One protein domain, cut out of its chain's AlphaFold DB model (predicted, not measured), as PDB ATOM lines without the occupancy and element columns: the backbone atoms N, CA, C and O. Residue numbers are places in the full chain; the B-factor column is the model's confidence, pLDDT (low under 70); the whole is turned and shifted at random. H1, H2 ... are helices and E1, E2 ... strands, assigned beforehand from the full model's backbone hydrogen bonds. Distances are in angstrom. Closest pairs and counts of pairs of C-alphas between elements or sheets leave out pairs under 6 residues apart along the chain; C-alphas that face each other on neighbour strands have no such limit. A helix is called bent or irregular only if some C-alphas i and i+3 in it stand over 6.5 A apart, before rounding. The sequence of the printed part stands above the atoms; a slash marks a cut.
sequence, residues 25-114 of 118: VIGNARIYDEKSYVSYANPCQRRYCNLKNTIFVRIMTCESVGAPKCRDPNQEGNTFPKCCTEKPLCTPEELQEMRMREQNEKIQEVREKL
ATOM      1  N   VAL A  25     -31.666  -9.016 213.976       87.19
ATOM      2  CA  VAL A  25     -31.929  -9.372 215.374       87.19
ATOM      3  C   VAL A  25     -30.776 -10.229 215.882       87.19
ATOM      4  O   VAL A  25     -30.541 -11.326 215.373       87.19
ATOM      5  N   ILE A  26     -30.037  -9.728 216.873       86.50
ATOM      6  CA  ILE A  26     -28.952 -10.468 217.527       86.50
ATOM      7  C   ILE A  26     -29.250 -10.541 219.029       86.50
ATOM      8  O   ILE A  26     -29.106  -9.562 219.761       86.50
ATOM      9  N   GLY A  27     -29.692 -11.712 219.495       82.81
ATOM     10  CA  GLY A  27     -30.234 -11.853 220.849       82.81
ATOM     11  C   GLY A  27     -31.526 -11.047 220.985       82.81
ATOM     12  O   GLY A  27     -32.425 -11.207 220.169       82.81
ATOM     13  N   ASN A  28     -31.583 -10.152 221.975       83.50
ATOM     14  CA  ASN A  28     -32.726  -9.255 222.198       83.50
ATOM     15  C   ASN A  28     -32.543  -7.866 221.558       83.50
ATOM     16  O   ASN A  28     -33.403  -7.001 221.717       83.50
ATOM     17  N   ALA A  29     -31.426  -7.623 220.866       83.19
ATOM     18  CA  ALA A  29     -31.113  -6.328 220.272       83.19
ATOM     19  C   ALA A  29     -31.448  -6.294 218.776       83.19
ATOM     20  O   ALA A  29     -31.192  -7.255 218.043       83.19
ATOM     21  N   ARG A  30     -31.971  -5.148 218.323       85.38
ATOM     22  CA  ARG A  30     -32.085  -4.803 216.902       85.38
ATOM     23  C   ARG A  30     -30.875  -3.974 216.494       85.38
ATOM     24  O   ARG A  30     -30.582  -2.966 217.130       85.38
ATOM     25  N   ILE A  31     -30.182  -4.409 215.450       85.25
ATOM     26  CA  ILE A  31     -28.993  -3.750 214.914       85.25
ATOM     27  C   ILE A  31     -29.341  -3.169 213.550       85.25
ATOM     28  O   ILE A  31     -29.667  -3.916 212.630       85.25
ATOM     29  N   TYR A  32     -29.262  -1.845 213.448       82.94
ATOM     30  CA  TYR A  32     -29.597  -1.076 212.245       82.94
ATOM     31  C   TYR A  32     -28.361  -0.653 211.442       82.94
ATOM     32  O   TYR A  32     -28.489  -0.184 210.315       82.94
ATOM     33  N   ASP A  33     -27.172  -0.843 212.014       82.25
ATOM     34  CA  ASP A  33     -25.906  -0.473 211.397       82.25
ATOM     35  C   ASP A  33     -25.272  -1.667 210.677       82.25
ATOM     36  O   ASP A  33     -25.085  -2.753 211.238       82.25
ATOM     37  N   GLU A  34     -24.896  -1.438 209.422       77.06
ATOM     38  CA  GLU A  34     -24.141  -2.382 208.600       77.06
ATOM     39  C   GLU A  34     -22.773  -2.678 209.242       77.06
ATOM     40  O   GLU A  34     -22.081  -1.762 209.684       77.06
ATOM     41  N   LYS A  35     -22.363  -3.956 209.274       74.06
ATOM     42  CA  LYS A  35     -21.110  -4.458 209.889       74.06
ATOM     43  C   LYS A  35     -20.997  -4.319 211.414       74.06
ATOM     44  O   LYS A  35     -19.980  -4.746 211.968       74.06
ATOM     45  N   SER A  36     -22.018  -3.823 212.111       85.44
ATOM     46  CA  SER A  36     -22.053  -3.888 213.575       85.44
ATOM     47  C   SER A  36     -22.039  -5.336 214.060       85.44
ATOM     48  O   SER A  36     -22.573  -6.239 213.404       85.44
ATOM     49  N   TYR A  37     -21.403  -5.570 215.207       89.25
ATOM     50  CA  TYR A  37     -21.210  -6.914 215.728       89.25
ATOM     51  C   TYR A  37     -21.400  -7.018 217.236       89.25
ATOM     52  O   TYR A  37     -21.183  -6.070 217.982       89.25
ATOM     53  N   VAL A  38     -21.746  -8.226 217.678       91.00
ATOM     54  CA  VAL A  38     -21.816  -8.603 219.093       91.00
ATOM     55  C   VAL A  38     -20.921  -9.812 219.316       91.00
ATOM     56  O   VAL A  38     -20.984 -10.789 218.564       91.00
ATOM     57  N   SER A  39     -20.073  -9.743 220.339       92.62
ATOM     58  CA  SER A  39     -19.172 -10.834 220.719       92.62
ATOM     59  C   SER A  39     -19.736 -11.579 221.927       92.62
ATOM     60  O   SER A  39     -20.187 -10.961 222.887       92.62
ATOM     61  N   TYR A  40     -19.691 -12.907 221.884       93.81
ATOM     62  CA  TYR A  40     -20.198 -13.802 222.920       93.81
ATOM     63  C   TYR A  40     -19.063 -14.631 223.516       93.81
ATOM     64  O   TYR A  40     -18.078 -14.929 222.837       93.81
ATOM     65  N   ALA A  41     -19.211 -14.988 224.792       94.06
ATOM     66  CA  ALA A  41     -18.317 -15.914 225.483       94.06
ATOM     67  C   ALA A  41     -18.760 -17.379 225.317       94.06
ATOM     68  O   ALA A  41     -17.920 -18.264 225.200       94.06
ATOM     69  N   ASN A  42     -20.075 -17.634 225.280       92.00
ATOM     70  CA  ASN A  42     -20.643 -18.973 225.134       92.00
ATOM     71  C   ASN A  42     -21.871 -18.974 224.191       92.00
ATOM     72  O   ASN A  42     -22.875 -18.336 224.520       92.00
ATOM     73  N   PRO A  43     -21.817 -19.668 223.037       92.38
ATOM     74  CA  PRO A  43     -20.599 -20.211 222.425       92.38
ATOM     75  C   PRO A  43     -19.622 -19.074 222.065       92.38
ATOM     76  O   PRO A  43     -20.052 -17.938 221.837       92.38
ATOM     77  N   CYS A  44     -18.316 -19.356 222.036       94.56
ATOM     78  CA  CYS A  44     -17.289 -18.349 221.747       94.56
ATOM     79  C   CYS A  44     -17.339 -17.930 220.270       94.56
ATOM     80  O   CYS A  44     -16.787 -18.588 219.387       94.56
ATOM     81  N   GLN A  45     -18.057 -16.846 219.985       95.88
ATOM     82  CA  GLN A  45     -18.306 -16.397 218.619       95.88
ATOM     83  C   GLN A  45     -18.592 -14.901 218.552       95.88
ATOM     84  O   GLN A  45     -19.016 -14.278 219.528       95.88
ATOM     85  N   ARG A  46     -18.456 -14.339 217.357       93.81
ATOM     86  CA  ARG A  46     -18.892 -12.987 217.022       93.81
ATOM     87  C   ARG A  46     -19.959 -13.037 215.940       93.81
ATOM     88  O   ARG A  46     -19.827 -13.765 214.961       93.81
ATOM     89  N   ARG A  47     -21.030 -12.271 216.118       92.75
ATOM     90  CA  ARG A  47     -22.145 -12.187 215.171       92.75
ATOM     91  C   ARG A  47     -22.155 -10.809 214.530       92.75
ATOM     92  O   ARG A  47     -22.231  -9.825 215.254       92.75
ATOM     93  N   TYR A  48     -22.080 -10.759 213.206       90.12
ATOM     94  CA  TYR A  48     -22.085  -9.536 212.407       90.12
ATOM     95  C   TYR A  48     -23.430  -9.364 211.714       90.12
ATOM     96  O   TYR A  48     -23.946 -10.319 211.125       90.12
ATOM     97  N   CYS A  49     -23.964  -8.149 211.740       88.56
ATOM     98  CA  CYS A  49     -25.138  -7.791 210.965       88.56
ATOM     99  C   CYS A  49     -24.751  -7.394 209.532       88.56
ATOM    100  O   CYS A  49     -23.873  -6.551 209.335       88.56
ATOM    101  N   ASN A  50     -25.400  -8.013 208.542       87.06
ATOM    102  CA  ASN A  50     -25.327  -7.629 207.135       87.06
ATOM    103  C   ASN A  50     -26.725  -7.216 206.661       87.06
ATOM    104  O   ASN A  50     -27.669  -7.999 206.739       87.06
ATOM    105  N   LEU A  51     -26.834  -5.982 206.188       86.81
ATOM    106  CA  LEU A  51     -28.030  -5.261 205.763       86.81
ATOM    107  C   LEU A  51     -27.988  -4.897 204.273       86.81
ATOM    108  O   LEU A  51     -28.826  -4.111 203.828       86.81
ATOM    109  N   LYS A  52     -27.034  -5.438 203.497       82.81
ATOM    110  CA  LYS A  52     -26.883  -5.145 202.059       82.81
ATOM    111  C   LYS A  52     -28.062  -5.701 201.237       82.81
ATOM    112  O   LYS A  52     -29.201  -5.242 201.333       82.81
ATOM    113  N   ASN A  53     -27.795  -6.683 200.377       78.31
ATOM    114  CA  ASN A  53     -28.784  -7.203 199.433       78.31
ATOM    115  C   ASN A  53     -29.843  -8.031 200.167       78.31
ATOM    116  O   ASN A  53     -31.039  -7.791 200.024       78.31
ATOM    117  N   THR A  54     -29.390  -8.942 201.025       83.38
ATOM    118  CA  THR A  54     -30.232  -9.780 201.880       83.38
ATOM    119  C   THR A  54     -29.811  -9.559 203.321       83.38
ATOM    120  O   THR A  54     -28.616  -9.496 203.604       83.38
ATOM    121  N   ILE A  55     -30.784  -9.433 204.222       85.88
ATOM    122  CA  ILE A  55     -30.503  -9.292 205.649       85.88
ATOM    123  C   ILE A  55     -30.100 -10.659 206.193       85.88
ATOM    124  O   ILE A  55     -30.880 -11.607 206.116       85.88
ATOM    125  N   PHE A  56     -28.900 -10.768 206.755       86.12
ATOM    126  CA  PHE A  56     -28.478 -11.982 207.451       86.12
ATOM    127  C   PHE A  56     -27.464 -11.688 208.553       86.12
ATOM    128  O   PHE A  56     -26.752 -10.682 208.543       86.12
ATOM    129  N   VAL A  57     -27.382 -12.612 209.511       89.38
ATOM    130  CA  VAL A  57     -26.380 -12.581 210.577       89.38
ATOM    131  C   VAL A  57     -25.243 -13.520 210.201       89.38
ATOM    132  O   VAL A  57     -25.434 -14.731 210.102       89.38
ATOM    133  N   ARG A  58     -24.040 -12.974 210.011       90.00
ATOM    134  CA  ARG A  58     -22.832 -13.780 209.800       90.00
ATOM    135  C   ARG A  58     -22.235 -14.157 211.149       90.00
ATOM    136  O   ARG A  58     -21.951 -13.284 211.965       90.00
ATOM    137  N   ILE A  59     -21.999 -15.445 211.361       92.50
ATOM    138  CA  ILE A  59     -21.358 -15.961 212.571       92.50
ATOM    139  C   ILE A  59     -19.878 -16.209 212.274       92.50
ATOM    140  O   ILE A  59     -19.534 -16.828 211.270       92.50
ATOM    141  N   MET A  60     -19.012 -15.709 213.148       94.25
ATOM    142  CA  MET A  60     -17.578 -15.963 213.154       94.25
ATOM    143  C   MET A  60     -17.232 -16.721 214.431       94.25
ATOM    144  O   MET A  60     -17.325 -16.178 215.531       94.25
ATOM    145  N   THR A  61     -16.861 -17.982 214.271       95.00
ATOM    146  CA  THR A  61     -16.293 -18.836 215.318       95.00
ATOM    147  C   THR A  61     -14.771 -18.709 215.324       95.00
ATOM    148  O   THR A  61     -14.183 -18.122 214.416       95.00
ATOM    149  N   CYS A  62     -14.106 -19.285 216.319       93.12
ATOM    150  CA  CYS A  62     -12.647 -19.252 216.411       93.12
ATOM    151  C   CYS A  62     -11.917 -20.013 215.283       93.12
ATOM    152  O   CYS A  62     -10.759 -19.728 214.972       93.12
ATOM    153  N   GLU A  63     -12.603 -20.946 214.625       93.12
ATOM    154  CA  GLU A  63     -12.100 -21.695 213.464       93.12
ATOM    155  C   GLU A  63     -12.451 -21.032 212.127       93.12
ATOM    156  O   GLU A  63     -11.978 -21.453 211.073       93.12
ATOM    157  N   SER A  64     -13.280 -19.985 212.145       92.38
ATOM    158  CA  SER A  64     -13.716 -19.318 210.923       92.38
ATOM    159  C   SER A  64     -12.551 -18.647 210.197       92.38
ATOM    160  O   SER A  64     -11.690 -18.009 210.806       92.38
ATOM    161  N   VAL A  65     -12.577 -18.696 208.864       86.12
ATOM    162  CA  VAL A  65     -11.653 -17.925 208.025       86.12
ATOM    163  C   VAL A  65     -11.863 -16.430 208.298       86.12
ATOM    164  O   VAL A  65     -12.953 -15.892 208.088       86.12
ATOM    165  N   GLY A  66     -10.813 -15.770 208.796       85.06
ATOM    166  CA  GLY A  66     -10.838 -14.370 209.233       85.06
ATOM    167  C   GLY A  66     -10.940 -14.166 210.749       85.06
ATOM    168  O   GLY A  66     -10.855 -13.024 211.198       85.06
ATOM    169  N   ALA A  67     -11.076 -15.236 211.543       89.88
ATOM    170  CA  ALA A  67     -10.889 -15.151 212.987       89.88
ATOM    171  C   ALA A  67      -9.439 -14.736 213.322       89.88
ATOM    172  O   ALA A  67      -8.516 -15.058 212.563       89.88
ATOM    173  N   PRO A  68      -9.210 -14.028 214.442       88.69
ATOM    174  CA  PRO A  68      -7.863 -13.691 214.890       88.69
ATOM    175  C   PRO A  68      -6.979 -14.936 215.020       88.69
ATOM    176  O   PRO A  68      -7.418 -15.983 215.503       88.69
ATOM    177  N   LYS A  69      -5.727 -14.823 214.565       91.00
ATOM    178  CA  LYS A  69      -4.750 -15.925 214.614       91.00
ATOM    179  C   LYS A  69      -4.326 -16.255 216.046       91.00
ATOM    180  O   LYS A  69      -4.011 -17.401 216.344       91.00
ATOM    181  N   CYS A  70      -4.348 -15.250 216.909       92.25
ATOM    182  CA  CYS A  70      -3.915 -15.304 218.292       92.25
ATOM    183  C   CYS A  70      -4.868 -14.467 219.165       92.25
ATOM    184  O   CYS A  70      -5.728 -13.738 218.655       92.25
ATOM    185  N   ARG A  71      -4.734 -14.590 220.485       93.00
ATOM    186  CA  ARG A  71      -5.527 -13.857 221.480       93.00
ATOM    187  C   ARG A  71      -4.716 -12.753 222.135       93.00
ATOM    188  O   ARG A  71      -3.598 -12.999 222.580       93.00
ATOM    189  N   ASP A  72      -5.317 -11.574 222.272       92.38
ATOM    190  CA  ASP A  72      -4.718 -10.498 223.056       92.38
ATOM    191  C   ASP A  72      -4.810 -10.830 224.559       92.38
ATOM    192  O   ASP A  72      -5.924 -10.944 225.088       92.38
ATOM    193  N   PRO A  73      -3.671 -11.000 225.265       88.56
ATOM    194  CA  PRO A  73      -3.670 -11.293 226.697       88.56
ATOM    195  C   PRO A  73      -4.280 -10.161 227.536       88.56
ATOM    196  O   PRO A  73      -4.788 -10.423 228.628       88.56
ATOM    197  N   ASN A  74      -4.278  -8.929 227.024       89.81
ATOM    198  CA  ASN A  74      -4.757  -7.737 227.721       89.81
ATOM    199  C   ASN A  74      -6.201  -7.364 227.359       89.81
ATOM    200  O   ASN A  74      -6.721  -6.384 227.886       89.81
ATOM    201  N   GLN A  75      -6.866  -8.113 226.472       87.88
ATOM    202  CA  GLN A  75      -8.253  -7.821 226.114       87.88
ATOM    203  C   GLN A  75      -9.157  -7.938 227.351       87.88
ATOM    204  O   GLN A  75      -9.118  -8.935 228.073       87.88
ATOM    205  N   GLU A  76     -10.013  -6.949 227.589       90.06
ATOM    206  CA  GLU A  76     -10.970  -6.977 228.697       90.06
ATOM    207  C   GLU A  76     -12.105  -7.995 228.474       90.06
ATOM    208  O   GLU A  76     -12.463  -8.352 227.347       90.06
ATOM    209  N   GLY A  77     -12.688  -8.481 229.574       91.00
ATOM    210  CA  GLY A  77     -13.783  -9.453 229.544       91.00
ATOM    211  C   GLY A  77     -13.352 -10.866 229.137       91.00
ATOM    212  O   GLY A  77     -12.188 -11.246 229.287       91.00
ATOM    213  N   ASN A  78     -14.315 -11.664 228.666       92.75
ATOM    214  CA  ASN A  78     -14.117 -13.058 228.237       92.75
ATOM    215  C   ASN A  78     -14.886 -13.398 226.943       92.75
ATOM    216  O   ASN A  78     -15.268 -14.538 226.704       92.75
ATOM    217  N   THR A  79     -15.199 -12.401 226.119       94.00
ATOM    218  CA  THR A  79     -15.908 -12.610 224.848       94.00
ATOM    219  C   THR A  79     -14.933 -12.861 223.704       94.00
ATOM    220  O   THR A  79     -13.736 -12.601 223.826       94.00
ATOM    221  N   PHE A  80     -15.439 -13.309 222.555       93.50
ATOM    222  CA  PHE A  80     -14.639 -13.470 221.340       93.50
ATOM    223  C   PHE A  80     -13.780 -12.220 221.029       93.50
ATOM    224  O   PHE A  80     -14.302 -11.099 221.088       93.50
ATOM    225  N   PRO A  81     -12.493 -12.369 220.655       92.31
ATOM    226  CA  PRO A  81     -11.739 -13.620 220.468       92.31
ATOM    227  C   PRO A  81     -11.070 -14.189 221.736       92.31
ATOM    228  O   PRO A  81     -10.467 -15.255 221.670       92.31
ATOM    229  N   LYS A  82     -11.151 -13.528 222.898       93.75
ATOM    230  CA  LYS A  82     -10.417 -13.941 224.110       93.75
ATOM    231  C   LYS A  82     -10.789 -15.339 224.622       93.75
ATOM    232  O   LYS A  82      -9.923 -16.041 225.142       93.75
ATOM    233  N   CYS A  83     -12.034 -15.767 224.418       94.00
ATOM    234  CA  CYS A  83     -12.501 -17.111 224.768       94.00
ATOM    235  C   CYS A  83     -12.022 -18.236 223.823       94.00
ATOM    236  O   CYS A  83     -12.317 -19.395 224.096       94.00
ATOM    237  N   CYS A  84     -11.287 -17.937 222.741       94.19
ATOM    238  CA  CYS A  84     -10.757 -18.932 221.796       94.19
ATOM    239  C   CYS A  84      -9.500 -19.631 222.350       94.19
ATOM    240  O   CYS A  84      -8.381 -19.376 221.897       94.19
ATOM    241  N   THR A  85      -9.647 -20.448 223.396       92.50
ATOM    242  CA  THR A  85      -8.529 -21.037 224.165       92.50
ATOM    243  C   THR A  85      -7.576 -21.910 223.349       92.50
ATOM    244  O   THR A  85      -6.415 -22.049 223.718       92.50
ATOM    245  N   GLU A  86      -8.044 -22.450 222.230       92.25
ATOM    246  CA  GLU A  86      -7.269 -23.220 221.257       92.25
ATOM    247  C   GLU A  86      -6.297 -22.363 220.429       92.25
ATOM    248  O   GLU A  86      -5.389 -22.899 219.795       92.25
ATOM    249  N   LYS A  87      -6.448 -21.030 220.440       91.94
ATOM    250  CA  LYS A  87      -5.499 -20.095 219.822       91.94
ATOM    251  C   LYS A  87      -4.391 -19.695 220.809       91.94
ATOM    252  O   LYS A  87      -4.683 -19.469 221.996       91.94
ATOM    253  N   PRO A  88      -3.143 -19.517 220.337       94.50
ATOM    254  CA  PRO A  88      -2.050 -19.015 221.165       94.50
ATOM    255  C   PRO A  88      -2.292 -17.561 221.601       94.50
ATOM    256  O   PRO A  88      -3.136 -16.855 221.041       94.50
ATOM    257  N   LEU A  89      -1.546 -17.112 222.610       94.75
ATOM    258  CA  LEU A  89      -1.473 -15.692 222.961       94.75
ATOM    259  C   LEU A  89      -0.612 -14.956 221.931       94.75
ATOM    260  O   LEU A  89       0.391 -15.502 221.479       94.75
ATOM    261  N   CYS A  90      -1.012 -13.740 221.571       94.00
ATOM    262  CA  CYS A  90      -0.282 -12.931 220.602       94.00
ATOM    263  C   CYS A  90       1.052 -12.430 221.159       94.00
ATOM    264  O   CYS A  90       1.125 -12.031 222.328       94.00
ATOM    265  N   THR A  91       2.069 -12.348 220.301       94.50
ATOM    266  CA  THR A  91       3.281 -11.569 220.591       94.50
ATOM    267  C   THR A  91       3.007 -10.060 220.477       94.50
ATOM    268  O   THR A  91       2.007  -9.649 219.874       94.50
ATOM    269  N   PRO A  92       3.874  -9.194 221.034       94.19
ATOM    270  CA  PRO A  92       3.756  -7.747 220.857       94.19
ATOM    271  C   PRO A  92       3.704  -7.305 219.386       94.19
ATOM    272  O   PRO A  92       2.933  -6.405 219.048       94.19
ATOM    273  N   GLU A  93       4.469  -7.955 218.508       93.19
ATOM    274  CA  GLU A  93       4.493  -7.668 217.070       93.19
ATOM    275  C   GLU A  93       3.157  -8.028 216.405       93.19
ATOM    276  O   GLU A  93       2.598  -7.220 215.663       93.19
ATOM    277  N   GLU A  94       2.594  -9.199 216.721       92.81
ATOM    278  CA  GLU A  94       1.286  -9.629 216.207       92.81
ATOM    279  C   GLU A  94       0.158  -8.703 216.685       92.81
ATOM    280  O   GLU A  94      -0.743  -8.352 215.918       92.81
ATOM    281  N   LEU A  95       0.214  -8.256 217.945       92.50
ATOM    282  CA  LEU A  95      -0.724  -7.266 218.480       92.50
ATOM    283  C   LEU A  95      -0.638  -5.942 217.722       92.50
ATOM    284  O   LEU A  95      -1.670  -5.343 217.408       92.50
ATOM    285  N   GLN A  96       0.576  -5.475 217.427       93.00
ATOM    286  CA  GLN A  96       0.779  -4.249 216.666       93.00
ATOM    287  C   GLN A  96       0.238  -4.385 215.238       93.00
ATOM    288  O   GLN A  96      -0.465  -3.485 214.773       93.00
ATOM    289  N   GLU A  97       0.493  -5.511 214.568       90.69
ATOM    290  CA  GLU A  97      -0.029  -5.787 213.226       90.69
ATOM    291  C   GLU A  97      -1.564  -5.771 213.207       90.69
ATOM    292  O   GLU A  97      -2.171  -5.109 212.360       90.69
ATOM    293  N   MET A  98      -2.210  -6.428 214.174       86.12
ATOM    294  CA  MET A  98      -3.672  -6.430 214.282       86.12
ATOM    295  C   MET A  98      -4.240  -5.023 214.483       86.12
ATOM    296  O   MET A  98      -5.186  -4.646 213.790       86.12
ATOM    297  N   ARG A  99      -3.642  -4.218 215.372       88.75
ATOM    298  CA  ARG A  99      -4.072  -2.826 215.603       88.75
ATOM    299  C   ARG A  99      -3.914  -1.970 214.349       88.75
ATOM    300  O   ARG A  99      -4.817  -1.201 214.025       88.75
ATOM    301  N   MET A 100      -2.799  -2.113 213.629       90.94
ATOM    302  CA  MET A 100      -2.590  -1.395 212.369       90.94
ATOM    303  C   MET A 100      -3.602  -1.820 211.303       90.94
ATOM    304  O   MET A 100      -4.133  -0.966 210.593       90.94
ATOM    305  N   ARG A 101      -3.927  -3.114 211.215       87.62
ATOM    306  CA  ARG A 101      -4.954  -3.610 210.290       87.62
ATOM    307  C   ARG A 101      -6.322  -2.997 210.589       87.62
ATOM    308  O   ARG A 101      -6.949  -2.459 209.683       87.62
ATOM    309  N   GLU A 102      -6.749  -3.008 211.851       84.94
ATOM    310  CA  GLU A 102      -8.025  -2.412 212.270       84.94
ATOM    311  C   GLU A 102      -8.085  -0.898 212.008       84.94
ATOM    312  O   GLU A 102      -9.120  -0.375 211.590       84.94
ATOM    313  N   GLN A 103      -6.980  -0.177 212.226       87.88
ATOM    314  CA  GLN A 103      -6.893   1.248 211.896       87.88
ATOM    315  C   GLN A 103      -7.005   1.493 210.389       87.88
ATOM    316  O   GLN A 103      -7.766   2.363 209.966       87.88
ATOM    317  N   ASN A 104      -6.296   0.711 209.576       90.25
ATOM    318  CA  ASN A 104      -6.330   0.839 208.121       90.25
ATOM    319  C   ASN A 104      -7.723   0.541 207.551       90.25
ATOM    320  O   ASN A 104      -8.196   1.288 206.693       90.25
ATOM    321  N   GLU A 105      -8.408  -0.485 208.061       85.56
ATOM    322  CA  GLU A 105      -9.794  -0.802 207.688       85.56
ATOM    323  C   GLU A 105     -10.741   0.370 207.999       85.56
ATOM    324  O   GLU A 105     -11.539   0.766 207.146       85.56
ATOM    325  N   LYS A 106     -10.608   0.994 209.179       83.50
ATOM    326  CA  LYS A 106     -11.391   2.188 209.545       83.50
ATOM    327  C   LYS A 106     -11.094   3.380 208.638       83.50
ATOM    328  O   LYS A 106     -12.020   4.071 208.221       83.50
ATOM    329  N   ILE A 107      -9.825   3.629 208.314       86.88
ATOM    330  CA  ILE A 107      -9.431   4.724 207.412       86.88
ATOM    331  C   ILE A 107     -10.030   4.510 206.019       86.88
ATOM    332  O   ILE A 107     -10.550   5.458 205.427       86.88
ATOM    333  N   GLN A 108      -9.982   3.283 205.497       85.12
ATOM    334  CA  GLN A 108     -10.600   2.948 204.215       85.12
ATOM    335  C   GLN A 108     -12.115   3.159 204.249       85.12
ATOM    336  O   GLN A 108     -12.652   3.793 203.344       85.12
ATOM    337  N   GLU A 109     -12.795   2.725 205.314       83.94
ATOM    338  CA  GLU A 109     -14.237   2.938 205.468       83.94
ATOM    339  C   GLU A 109     -14.604   4.430 205.495       83.94
ATOM    340  O   GLU A 109     -15.558   4.849 204.837       83.94
ATOM    341  N   VAL A 110     -13.836   5.252 206.219       84.38
ATOM    342  CA  VAL A 110     -14.039   6.708 206.254       84.38
ATOM    343  C   VAL A 110     -13.831   7.319 204.870       84.38
ATOM    344  O   VAL A 110     -14.661   8.113 204.429       84.38
ATOM    345  N   ARG A 111     -12.771   6.926 204.151       85.56
ATOM    346  CA  ARG A 111     -12.525   7.399 202.779       85.56
ATOM    347  C   ARG A 111     -13.683   7.046 201.851       85.56
ATOM    348  O   ARG A 111     -14.179   7.926 201.160       85.56
ATOM    349  N   GLU A 112     -14.149   5.798 201.856       84.56
ATOM    350  CA  GLU A 112     -15.283   5.369 201.027       84.56
ATOM    351  C   GLU A 112     -16.567   6.152 201.326       84.56
ATOM    352  O   GLU A 112     -17.311   6.479 200.403       84.56
ATOM    353  N   LYS A 113     -16.836   6.465 202.602       81.56
ATOM    354  CA  LYS A 113     -17.989   7.290 202.989       81.56
ATOM    355  C   LYS A 113     -17.872   8.712 202.444       81.56
ATOM    356  O   LYS A 113     -18.840   9.199 201.872       81.56
ATOM    357  N   LEU A 114     -16.697   9.335 202.558       81.31
ATOM    358  CA  LEU A 114     -16.447  10.675 202.017       81.31
ATOM    359  C   LEU A 114     -16.575  10.713 200.486       81.31
ATOM    360  O   LEU A 114     -17.156  11.646 199.949       81.31
TER     361      LEU A 114
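AT A GLANCE: This is residues 25 to 114 of the 118 residues of an uncharacterized protein of Amblyomma triste (UniProt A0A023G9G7). A small antiparallel sheet, E2, E3 and E4, continues at one end into a large knot of loops, residues 62 to 91, and from there one long helix, H1, folds back past the sheet with an open gap between them. The helix is an arm: its residues 99 to 114 stick out free of the rest, while the short strand E1 lies at the far end of the body from the loops. The printed part has 90 residues with four named strands and then one named helix, E1 E2 E3 E4 H1, and the sheet's order is E2 - E3 - E4. The class is mixed, helices and strands, though under half of the residues, 42, are in named elements. The whole is only just compact, close to loose, with a radius of gyration of the C-alphas of 14.3 A and spans of 38 by 34 by 22 A.

HOW THE PARTS SIT: E1, residues 29 to 31, pairs with no named strand; residues 25 to 26 pair antiparallel with its residues 29 to 30. E2, residues 37 to 40, is apart from E1, but only just, with the closest C-alphas 8.4 A apart. E2 and E3, residues 45 to 50, form an antiparallel hairpin at 160 degrees, with N 38 and O 47 within hydrogen-bond range at 2.9 A. The closest C-alphas of E1 and E3 are those of Ile 31 and Cys 49, 6.8 A apart. E3 and E4, residues 56 to 61, form a second antiparallel hairpin at 156 degrees, with N 48 and O 58 at 2.8 A. E2, E3 and E4 are a meander, each strand the antiparallel neighbour of the one before; E2 and E4 are its edge strands. H1, residues 92 to 114, is not on the sheet, with 0 pairs of C-alphas within 10 A. In H1 every O i to N i+4 pair is within hydrogen-bond range.

IN THESE COORDINATES: E1, residues 29 to 31, begins with C-alpha 29 at (-31.113, -6.328, 220.272) and is 6.3 A long from first to last C-alpha. E2, residues 37 to 40, measures 10.0 A, E3, residues 45 to 50, 16.1 A, and E4, residues 56 to 61, 16.0 A, ending at C-alpha 61 at (-16.293, -18.836, 215.318). H1, residues 92 to 114, measures 33.2 A, is not bent, and ends at C-alpha 114 at (-16.447, 10.675, 202.017).

THE WHOLE: The two C-alphas farthest apart are those of Glu 86 and Leu 114, at 40.0 A. The printed part has no cut. The link from E4 to H1 is long, 30 residues; the other three links are tight. The mean pLDDT of the printed part is 89.1, and no printed residue is under 70.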